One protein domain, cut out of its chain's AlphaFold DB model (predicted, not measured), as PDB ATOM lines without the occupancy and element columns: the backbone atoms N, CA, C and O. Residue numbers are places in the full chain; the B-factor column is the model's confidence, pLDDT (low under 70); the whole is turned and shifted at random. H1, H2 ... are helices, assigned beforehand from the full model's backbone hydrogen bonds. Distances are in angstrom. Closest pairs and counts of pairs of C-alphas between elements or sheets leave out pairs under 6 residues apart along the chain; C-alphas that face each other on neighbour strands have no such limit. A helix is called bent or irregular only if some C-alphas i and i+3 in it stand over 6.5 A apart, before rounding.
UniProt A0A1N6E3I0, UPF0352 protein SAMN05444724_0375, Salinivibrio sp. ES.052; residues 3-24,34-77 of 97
ATOM      1  N   ARG A   3      47.851  48.259  57.262       35.00
ATOM      2  CA  ARG A   3      47.122  48.437  55.984       35.00
ATOM      3  C   ARG A   3      48.007  48.533  54.731       35.00
ATOM      4  O   ARG A   3      47.532  48.242  53.644       35.00
ATOM      5  N   PHE A   4      49.276  48.928  54.864       30.77
ATOM      6  CA  PHE A   4      50.191  49.033  53.716       30.77
ATOM      7  C   PHE A   4      50.701  47.665  53.234       30.77
ATOM      8  O   PHE A   4      50.903  47.476  52.040       30.77
ATOM      9  N   SER A   5      50.852  46.696  54.144       39.75
ATOM     10  CA  SER A   5      51.385  45.362  53.825       39.75
ATOM     11  C   SER A   5      50.382  44.491  53.055       39.75
ATOM     12  O   SER A   5      50.763  43.787  52.124       39.75
ATOM     13  N   VAL A   6      49.083  44.589  53.370       42.78
ATOM     14  CA  VAL A   6      48.031  43.854  52.639       42.78
ATOM     15  C   VAL A   6      47.835  44.414  51.229       42.78
ATOM     16  O   VAL A   6      47.708  43.652  50.272       42.78
ATOM     17  N   ARG A   7      47.908  45.744  51.085       40.75
ATOM     18  CA  ARG A   7      47.811  46.422  49.788       40.75
ATOM     19  C   ARG A   7      48.941  46.010  48.844       40.75
ATOM     20  O   ARG A   7      48.678  45.711  47.688       40.75
ATOM     21  N   LEU A   8      50.171  45.884  49.351       42.22
ATOM     22  CA  LEU A   8      51.318  45.427  48.558       42.22
ATOM     23  C   LEU A   8      51.174  43.963  48.098       42.22
ATOM     24  O   LEU A   8      51.548  43.628  46.978       42.22
ATOM     25  N   LYS A   9      50.581  43.094  48.929       46.41
ATOM     26  CA  LYS A   9      50.346  41.680  48.588       46.41
ATOM     27  C   LYS A   9      49.208  41.491  47.575       46.41
ATOM     28  O   LYS A   9      49.330  40.644  46.692       46.41
ATOM     29  N   CYS A  10      48.145  42.302  47.637       43.03
ATOM     30  CA  CYS A  10      47.089  42.298  46.615       43.03
ATOM     31  C   CYS A  10      47.593  42.814  45.259       43.03
ATOM     32  O   CYS A  10      47.293  42.211  44.232       43.03
ATOM     33  N   GLU A  11      48.411  43.869  45.251       47.62
ATOM     34  CA  GLU A  11      49.019  44.429  44.036       47.62
ATOM     35  C   GLU A  11      49.955  43.427  43.335       47.62
ATOM     36  O   GLU A  11      49.909  43.301  42.116       47.62
ATOM     37  N   LEU A  12      50.745  42.649  44.086       49.12
ATOM     38  CA  LEU A  12      51.670  41.650  43.528       49.12
ATOM     39  C   LEU A  12      50.955  40.420  42.945       49.12
ATOM     40  O   LEU A  12      51.301  39.964  41.853       49.12
ATOM     41  N   LEU A  13      49.925  39.904  43.626       52.91
ATOM     42  CA  LEU A  13      49.136  38.778  43.111       52.91
ATOM     43  C   LEU A  13      48.312  39.192  41.879       52.91
ATOM     44  O   LEU A  13      48.145  38.414  40.937       52.91
ATOM     45  N   TYR A  14      47.827  40.439  41.864       50.44
ATOM     46  CA  TYR A  14      47.086  41.003  40.742       50.44
ATOM     47  C   TYR A  14      48.000  41.352  39.561       50.44
ATOM     48  O   TYR A  14      47.644  41.068  38.421       50.44
ATOM     49  N   ALA A  15      49.211  41.860  39.802       47.19
ATOM     50  CA  ALA A  15      50.231  42.069  38.774       47.19
ATOM     51  C   ALA A  15      50.628  40.750  38.086       47.19
ATOM     52  O   ALA A  15      50.701  40.698  36.858       47.19
ATOM     53  N   ALA A  16      50.775  39.654  38.841       50.62
ATOM     54  CA  ALA A  16      51.027  38.325  38.274       50.62
ATOM     55  C   ALA A  16      49.879  37.829  37.365       50.62
ATOM     56  O   ALA A  16      50.132  37.186  36.343       50.62
ATOM     57  N   LEU A  17      48.627  38.181  37.690       49.59
ATOM     58  CA  LEU A  17      47.440  37.931  36.854       49.59
ATOM     59  C   LEU A  17      47.313  38.910  35.665       49.59
ATOM     60  O   LEU A  17      46.763  38.544  34.627       49.59
ATOM     61  N   VAL A  18      47.815  40.144  35.782       46.59
ATOM     62  CA  VAL A  18      47.790  41.177  34.727       46.59
ATOM     63  C   VAL A  18      48.830  40.913  33.631       46.59
ATOM     64  O   VAL A  18      48.558  41.233  32.478       46.59
ATOM     65  N   LEU A  19      49.918  40.183  33.911       46.19
ATOM     66  CA  LEU A  19      50.907  39.699  32.919       46.19
ATOM     67  C   LEU A  19      50.359  38.672  31.895       46.19
ATOM     68  O   LEU A  19      51.118  37.923  31.274       46.19
ATOM     69  N   ILE A  20      49.040  38.577  31.745       47.28
ATOM     70  CA  ILE A  20      48.334  37.822  30.700       47.28
ATOM     71  C   ILE A  20      47.837  38.768  29.584       47.28
ATOM     72  O   ILE A  20      47.526  38.308  28.489       47.28
ATOM     73  N   ARG A  21      47.798  40.088  29.815       42.94
ATOM     74  CA  ARG A  21      47.424  41.106  28.818       42.94
ATOM     75  C   ARG A  21      48.640  42.003  28.568       42.94
ATOM     76  O   ARG A  21      49.032  42.744  29.460       42.94
ATOM     77  N   GLN A  22      49.267  41.890  27.396       42.16
ATOM     78  CA  GLN A  22      50.282  42.850  26.955       42.16
ATOM     79  C   GLN A  22      49.589  44.174  26.623       42.16
ATOM     80  O   GLN A  22      49.083  44.312  25.521       42.16
ATOM     81  N   ASP A  23      49.534  45.098  27.575       37.03
ATOM     82  CA  ASP A  23      49.262  46.517  27.339       37.03
ATOM     83  C   ASP A  23      49.927  47.333  28.460       37.03
ATOM     84  O   ASP A  23      50.129  46.840  29.571       37.03
ATOM     85  N   ASP A  24      50.316  48.552  28.106       38.84
ATOM     86  CA  ASP A  24      51.252  49.477  28.744       38.84
ATOM     87  C   ASP A  24      51.205  49.674  30.274       38.84
ATOM     88  O   ASP A  24      50.202  49.468  30.955       38.84
ATOM     89  N   ASP A  34      39.615  45.692  47.925       80.06
ATOM     90  CA  ASP A  34      40.530  45.218  48.972       80.06
ATOM     91  C   ASP A  34      39.769  44.590  50.150       80.06
ATOM     92  O   ASP A  34      40.154  43.539  50.662       80.06
ATOM     93  N   LYS A  35      38.629  45.174  50.548       84.31
ATOM     94  CA  LYS A  35      37.817  44.646  51.656       84.31
ATOM     95  C   LYS A  35      37.159  43.318  51.310       84.31
ATOM     96  O   LYS A  35      36.928  42.493  52.192       84.31
ATOM     97  N   GLN A  36      36.766  43.112  50.057       85.62
ATOM     98  CA  GLN A  36      36.260  41.823  49.604       85.62
ATOM     99  C   GLN A  36      37.360  40.761  49.674       85.62
ATOM    100  O   GLN A  36      37.109  39.685  50.212       85.62
ATOM    101  N   VAL A  37      38.568  41.073  49.202       82.38
ATOM    102  CA  VAL A  37      39.708  40.144  49.237       82.38
ATOM    103  C   VAL A  37      40.087  39.790  50.677       82.38
ATOM    104  O   VAL A  37      40.182  38.612  51.009       82.38
ATOM    105  N   GLU A  38      40.227  40.789  51.552       85.81
ATOM    106  CA  GLU A  38      40.543  40.587  52.972       85.81
ATOM    107  C   GLU A  38      39.503  39.713  53.683       85.81
ATOM    108  O   GLU A  38      39.874  38.820  54.445       85.81
ATOM    109  N   ARG A  39      38.209  39.930  53.410       92.19
ATOM    110  CA  ARG A  39      37.131  39.107  53.980       92.19
ATOM    111  C   ARG A  39      37.245  37.652  53.550       92.19
ATOM    112  O   ARG A  39      37.240  36.780  54.406       92.19
ATOM    113  N   ILE A  40      37.425  37.397  52.254       91.81
ATOM    114  CA  ILE A  40      37.552  36.029  51.735       91.81
ATOM    115  C   ILE A  40      38.770  35.327  52.351       91.81
ATOM    116  O   ILE A  40      38.664  34.179  52.769       91.81
ATOM    117  N   ILE A  41      39.914  36.013  52.451       91.06
ATOM    118  CA  ILE A  41      41.110  35.454  53.099       91.06
ATOM    119  C   ILE A  41      40.814  35.110  54.561       91.06
ATOM    120  O   ILE A  41      41.145  34.012  55.003       91.06
ATOM    121  N   SER A  42      40.174  36.023  55.299       92.38
ATOM    122  CA  SER A  42      39.807  35.786  56.697       92.38
ATOM    123  C   SER A  42      38.885  34.583  56.848       92.38
ATOM    124  O   SER A  42      39.101  33.778  57.745       92.38
ATOM    125  N   ASP A  43      37.887  34.434  55.977       96.94
ATOM    126  CA  ASP A  43      36.944  33.318  56.031       96.94
ATOM    127  C   ASP A  43      37.649  31.978  55.784       96.94
ATOM    128  O   ASP A  43      37.405  31.012  56.506       96.94
ATOM    129  N   VAL A  44      38.580  31.920  54.826       95.00
ATOM    130  CA  VAL A  44      39.380  30.709  54.578       95.00
ATOM    131  C   VAL A  44      40.266  30.372  55.778       95.00
ATOM    132  O   VAL A  44      40.313  29.212  56.185       95.00
ATOM    133  N   VAL A  45      40.942  31.362  56.371       93.94
ATOM    134  CA  VAL A  45      41.775  31.153  57.569       93.94
ATOM    135  C   VAL A  45      40.927  30.655  58.738       93.94
ATOM    136  O   VAL A  45      41.286  29.662  59.365       93.94
ATOM    137  N   ASN A  46      39.768  31.272  58.973       96.06
ATOM    138  CA  ASN A  46      38.851  30.880  60.040       96.06
ATOM    139  C   ASN A  46      38.400  29.419  59.900       96.06
ATOM    140  O   ASN A  46      38.338  28.704  60.894       96.06
ATOM    141  N   VAL A  47      38.102  28.956  58.681       97.25
ATOM    142  CA  VAL A  47      37.735  27.551  58.438       97.25
ATOM    143  C   VAL A  47      38.888  26.613  58.803       97.25
ATOM    144  O   VAL A  47      38.670  25.617  59.487       97.25
ATOM    145  N   LEU A  48      40.121  26.927  58.399       95.31
ATOM    146  CA  LEU A  48      41.290  26.110  58.748       95.31
ATOM    147  C   LEU A  48      41.501  26.042  60.270       95.31
ATOM    148  O   LEU A  48      41.666  24.955  60.828       95.31
ATOM    149  N   GLU A  49      41.404  27.182  60.957       94.31
ATOM    150  CA  GLU A  49      41.523  27.267  62.418       94.31
ATOM    151  C   GLU A  49      40.424  26.480  63.144       94.31
ATOM    152  O   GLU A  49      40.714  25.743  64.087       94.31
ATOM    153  N   GLN A  50      39.171  26.570  62.682       97.06
ATOM    154  CA  GLN A  50      38.038  25.822  63.243       97.06
ATOM    155  C   GLN A  50      38.231  24.306  63.165       97.06
ATOM    156  O   GLN A  50      37.773  23.577  64.045       97.06
ATOM    157  N   HIS A  51      38.921  23.827  62.132       97.00
ATOM    158  CA  HIS A  51      39.255  22.416  61.964       97.00
ATOM    159  C   HIS A  51      40.547  22.001  62.685       97.00
ATOM    160  O   HIS A  51      40.916  20.827  62.626       97.00
ATOM    161  N   GLY A  52      41.231  22.922  63.376       93.56
ATOM    162  CA  GLY A  52      42.462  22.639  64.114       93.56
ATOM    163  C   GLY A  52      43.575  22.086  63.223       93.56
ATOM    164  O   GLY A  52      44.328  21.208  63.648       93.56
ATOM    165  N   THR A  53      43.645  22.532  61.966       93.81
ATOM    166  CA  THR A  53      44.590  21.980  60.992       93.81
ATOM    167  C   THR A  53      46.033  22.325  61.361       93.81
ATOM    168  O   THR A  53      46.361  23.463  61.698       93.81
ATOM    169  N   SER A  54      46.933  21.340  61.271       95.88
ATOM    170  CA  SER A  54      48.374  21.601  61.353       95.88
ATOM    171  C   SER A  54      48.847  22.415  60.144       95.88
ATOM    172  O   SER A  54      48.186  22.430  59.105       95.88
ATOM    173  N   THR A  55      50.015  23.058  60.242       92.88
ATOM    174  CA  THR A  55      50.600  23.829  59.129       92.88
ATOM    175  C   THR A  55      50.697  23.004  57.845       92.88
ATOM    176  O   THR A  55      50.253  23.460  56.792       92.88
ATOM    177  N   ASP A  56      51.196  21.769  57.932       94.69
ATOM    178  CA  ASP A  56      51.351  20.890  56.767       94.69
ATOM    179  C   ASP A  56      50.000  20.507  56.145       94.69
ATOM    180  O   ASP A  56      49.856  20.489  54.921       94.69
ATOM    181  N   LEU A  57      48.979  20.256  56.977       93.81
ATOM    182  CA  LEU A  57      47.630  19.944  56.504       93.81
ATOM    183  C   LEU A  57      46.970  21.162  55.848       93.81
ATOM    184  O   LEU A  57      46.375  21.034  54.779       93.81
ATOM    185  N   SER A  58      47.120  22.349  56.438       95.44
ATOM    186  CA  SER A  58      46.654  23.611  55.856       95.44
ATOM    187  C   SER A  58      47.275  23.848  54.479       95.44
ATOM    188  O   SER A  58      46.557  24.126  53.519       95.44
ATOM    189  N   LEU A  59      48.595  23.676  54.347       94.44
ATOM    190  CA  LEU A  59      49.301  23.830  53.072       94.44
ATOM    191  C   LEU A  59      48.849  22.799  52.031       94.44
ATOM    192  O   LEU A  59      48.628  23.162  50.876       94.44
ATOM    193  N   MET A  60      48.644  21.539  52.429       93.75
ATOM    194  CA  MET A  60      48.125  20.494  51.541       93.75
ATOM    195  C   MET A  60      46.720  20.830  51.023       93.75
ATOM    196  O   MET A  60      46.457  20.720  49.824       93.75
ATOM    197  N   VAL A  61      45.814  21.255  51.907       95.81
ATOM    198  CA  VAL A  61      44.436  21.611  51.538       95.81
ATOM    199  C   VAL A  61      44.422  22.818  50.604       95.81
ATOM    200  O   VAL A  61      43.784  22.760  49.554       95.81
ATOM    201  N   ILE A  62      45.163  23.882  50.925       95.56
ATOM    202  CA  ILE A  62      45.256  25.074  50.071       95.56
ATOM    203  C   ILE A  62      45.871  24.737  48.708       95.56
ATOM    204  O   ILE A  62      45.365  25.194  47.681       95.56
ATOM    205  N   GLY A  63      46.900  23.886  48.676       94.62
ATOM    206  CA  GLY A  63      47.472  23.364  47.436       94.62
ATOM    207  C   GLY A  63      46.429  22.641  46.580       94.62
ATOM    208  O   GLY A  63      46.272  22.958  45.402       94.62
ATOM    209  N   ASN A  64      45.638  21.745  47.179       94.44
ATOM    210  CA  ASN A  64      44.565  21.033  46.482       94.44
ATOM    211  C   ASN A  64      43.471  21.973  45.959       94.44
ATOM    212  O   ASN A  64      42.990  21.788  44.840       94.44
ATOM    213  N   VAL A  65      43.098  23.005  46.723       95.56
ATOM    214  CA  VAL A  65      42.152  24.036  46.267       95.56
ATOM    215  C   VAL A  65      42.710  24.768  45.042       95.56
ATOM    216  O   VAL A  65      42.002  24.905  44.043       95.56
ATOM    217  N   ALA A  66      43.982  25.176  45.072       93.81
ATOM    218  CA  ALA A  66      44.635  25.833  43.941       93.81
ATOM    219  C   ALA A  66      44.677  24.927  42.699       93.81
ATOM    220  O   ALA A  66      44.270  25.342  41.612       93.81
ATOM    221  N   THR A  67      45.086  23.664  42.848       93.12
ATOM    222  CA  THR A  67      45.098  22.689  41.746       93.12
ATOM    223  C   THR A  67      43.696  22.435  41.189       93.12
ATOM    224  O   THR A  67      43.526  22.347  39.972       93.12
ATOM    225  N   ASN A  68      42.671  22.374  42.043       94.19
ATOM    226  CA  ASN A  68      41.281  22.207  41.623       94.19
ATOM    227  C   ASN A  68      40.783  23.395  40.782       94.19
ATOM    228  O   ASN A  68      40.125  23.191  39.760       94.19
ATOM    229  N   ILE A  69      41.139  24.625  41.168       92.50
ATOM    230  CA  ILE A  69      40.840  25.842  40.400       92.50
ATOM    231  C   ILE A  69      41.527  25.792  39.033       92.50
ATOM    232  O   ILE A  69      40.876  26.028  38.016       92.50
ATOM    233  N   LEU A  70      42.818  25.452  38.980       91.19
ATOM    234  CA  LEU A  70      43.562  25.378  37.719       91.19
ATOM    235  C   LEU A  70      42.994  24.310  36.778       91.19
ATOM    236  O   LEU A  70      42.858  24.546  35.580       91.19
ATOM    237  N   ASN A  71      42.621  23.144  37.302       93.94
ATOM    238  CA  ASN A  71      42.095  22.059  36.479       93.94
ATOM    239  C   ASN A  71      40.723  22.370  35.874       93.94
ATOM    240  O   ASN A  71      40.476  21.988  34.728       93.94
ATOM    241  N   HIS A  72      39.854  23.078  36.596       95.31
ATOM    242  CA  HIS A  72      38.493  23.358  36.133       95.31
ATOM    243  C   HIS A  72      38.350  24.685  35.389       95.31
ATOM    244  O   HIS A  72      37.575  24.764  34.439       95.31
ATOM    245  N   ASN A  73      39.110  25.710  35.777       91.12
ATOM    246  CA  ASN A  73      38.891  27.071  35.284       91.12
ATOM    247  C   ASN A  73      39.912  27.500  34.223       91.12
ATOM    248  O   ASN A  73      39.720  28.540  33.595       91.12
ATOM    249  N   ILE A  74      40.982  26.723  34.008       87.44
ATOM    250  CA  ILE A  74      42.046  27.042  33.049       87.44
ATOM    251  C   ILE A  74      42.158  25.934  31.984       87.44
ATOM    252  O   ILE A  74      42.223  24.745  32.328       87.44
ATOM    253  N   PRO A  75      42.229  26.288  30.682       91.75
ATOM    254  CA  PRO A  75      42.471  25.324  29.611       91.75
ATOM    255  C   PRO A  75      43.763  24.536  29.835       91.75
ATOM    256  O   PRO A  75      44.781  25.114  30.213       91.75
ATOM    257  N   ALA A  76      43.749  23.234  29.536       95.00
ATOM    258  CA  ALA A  76      44.870  22.327  29.810       95.00
ATOM    259  C   ALA A  76      46.228  22.847  29.303       95.00
ATOM    260  O   ALA A  76      47.208  22.803  30.041       95.00
ATOM    261  N   ALA A  77      46.258  23.424  28.098       94.75
ATOM    262  CA  ALA A  77      47.466  23.979  27.484       94.75
ATOM    263  C   ALA A  77      48.095  25.152  28.265       94.75
ATOM    264  O   ALA A  77      49.266  25.453  28.070       94.75
TER     265      ALA A  77
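AT A GLANCE: This is residues 3 to 24 and 34 to 77 of the 97 residues of the protein "UPF0352 protein SAMN05444724_0375" of Salinivibrio sp. ES.052 (UniProt A0A1N6E3I0). Three helices make an open, three-sided frame: H1 and H3 are its two arms, H2 is the side between them, and the middle is empty. H1 and H2 make a corner where Arg 7 comes near Asp 34, H2 and H3 make a V at the link that joins them, and the later parts of H1 and H3 stick out from the frame, each followed by a short tail. The printed part has 66 residues with three named helices, in the order H1, H2, H3, and no named strand; the class is all helix. The whole is loose, with a radius of gyration of the C-alphas of 14.8 A, and flat, with spans of 45 by 36 by 18 A.

HOW THE PARTS SIT: H1, residues 3 to 18, is close to but not clearly touching H2, residues 34 to 50. Their closest C-alphas, those of Arg 7 and Asp 34, are 7.4 A apart, and their lines are about perpendicular, at 80 degrees. H2 is in turn close to but not clearly touching H3, residues 55 to 73, with the closest C-alphas, those of Leu 48 and Ser 58, 6.6 A apart. H2 and H3 run opposite ways at a steep tilt of 52 degrees, with 15.4 A from centre to centre. H1 and H3 are apart. Every O i to N i+4 pair is within hydrogen-bond range in H2 and H3, and 11 of 12 are in H1.

IN THESE COORDINATES: H1 begins at C-alpha 3, at (47.122, 48.437, 55.984), and measures 22.5 A from first to last C-alpha. H2 begins at C-alpha 34, at (40.530, 45.218, 48.972), and measures 24.2 A to C-alpha 50. H3, the longest helix with 19 residues, measures 26.8 A and ends at C-alpha 73, at (38.891, 27.071, 35.284). No helix is bent or irregular.

THE WHOLE: The two C-alphas farthest apart are those of Asp 24 and Gly 52, at 45.3 A. Residues 25 to 33 are cut out between H1 and H2, and C-alphas 24 and 34 are 23.3 A apart across the cut. The link from H2 to H3, of four residues, is tight. Residues 12 to 24, of which 12 to 18 belong to H1, stand free, and so do residues 63 to 77, of which 63 to 73 belong to H3. The mean pLDDT of the printed part is 76.6; the model's confidence is low, under 70, in residues 3 to 24, and the mean is 45 in H1, against 91 in H2 and 94 in H3.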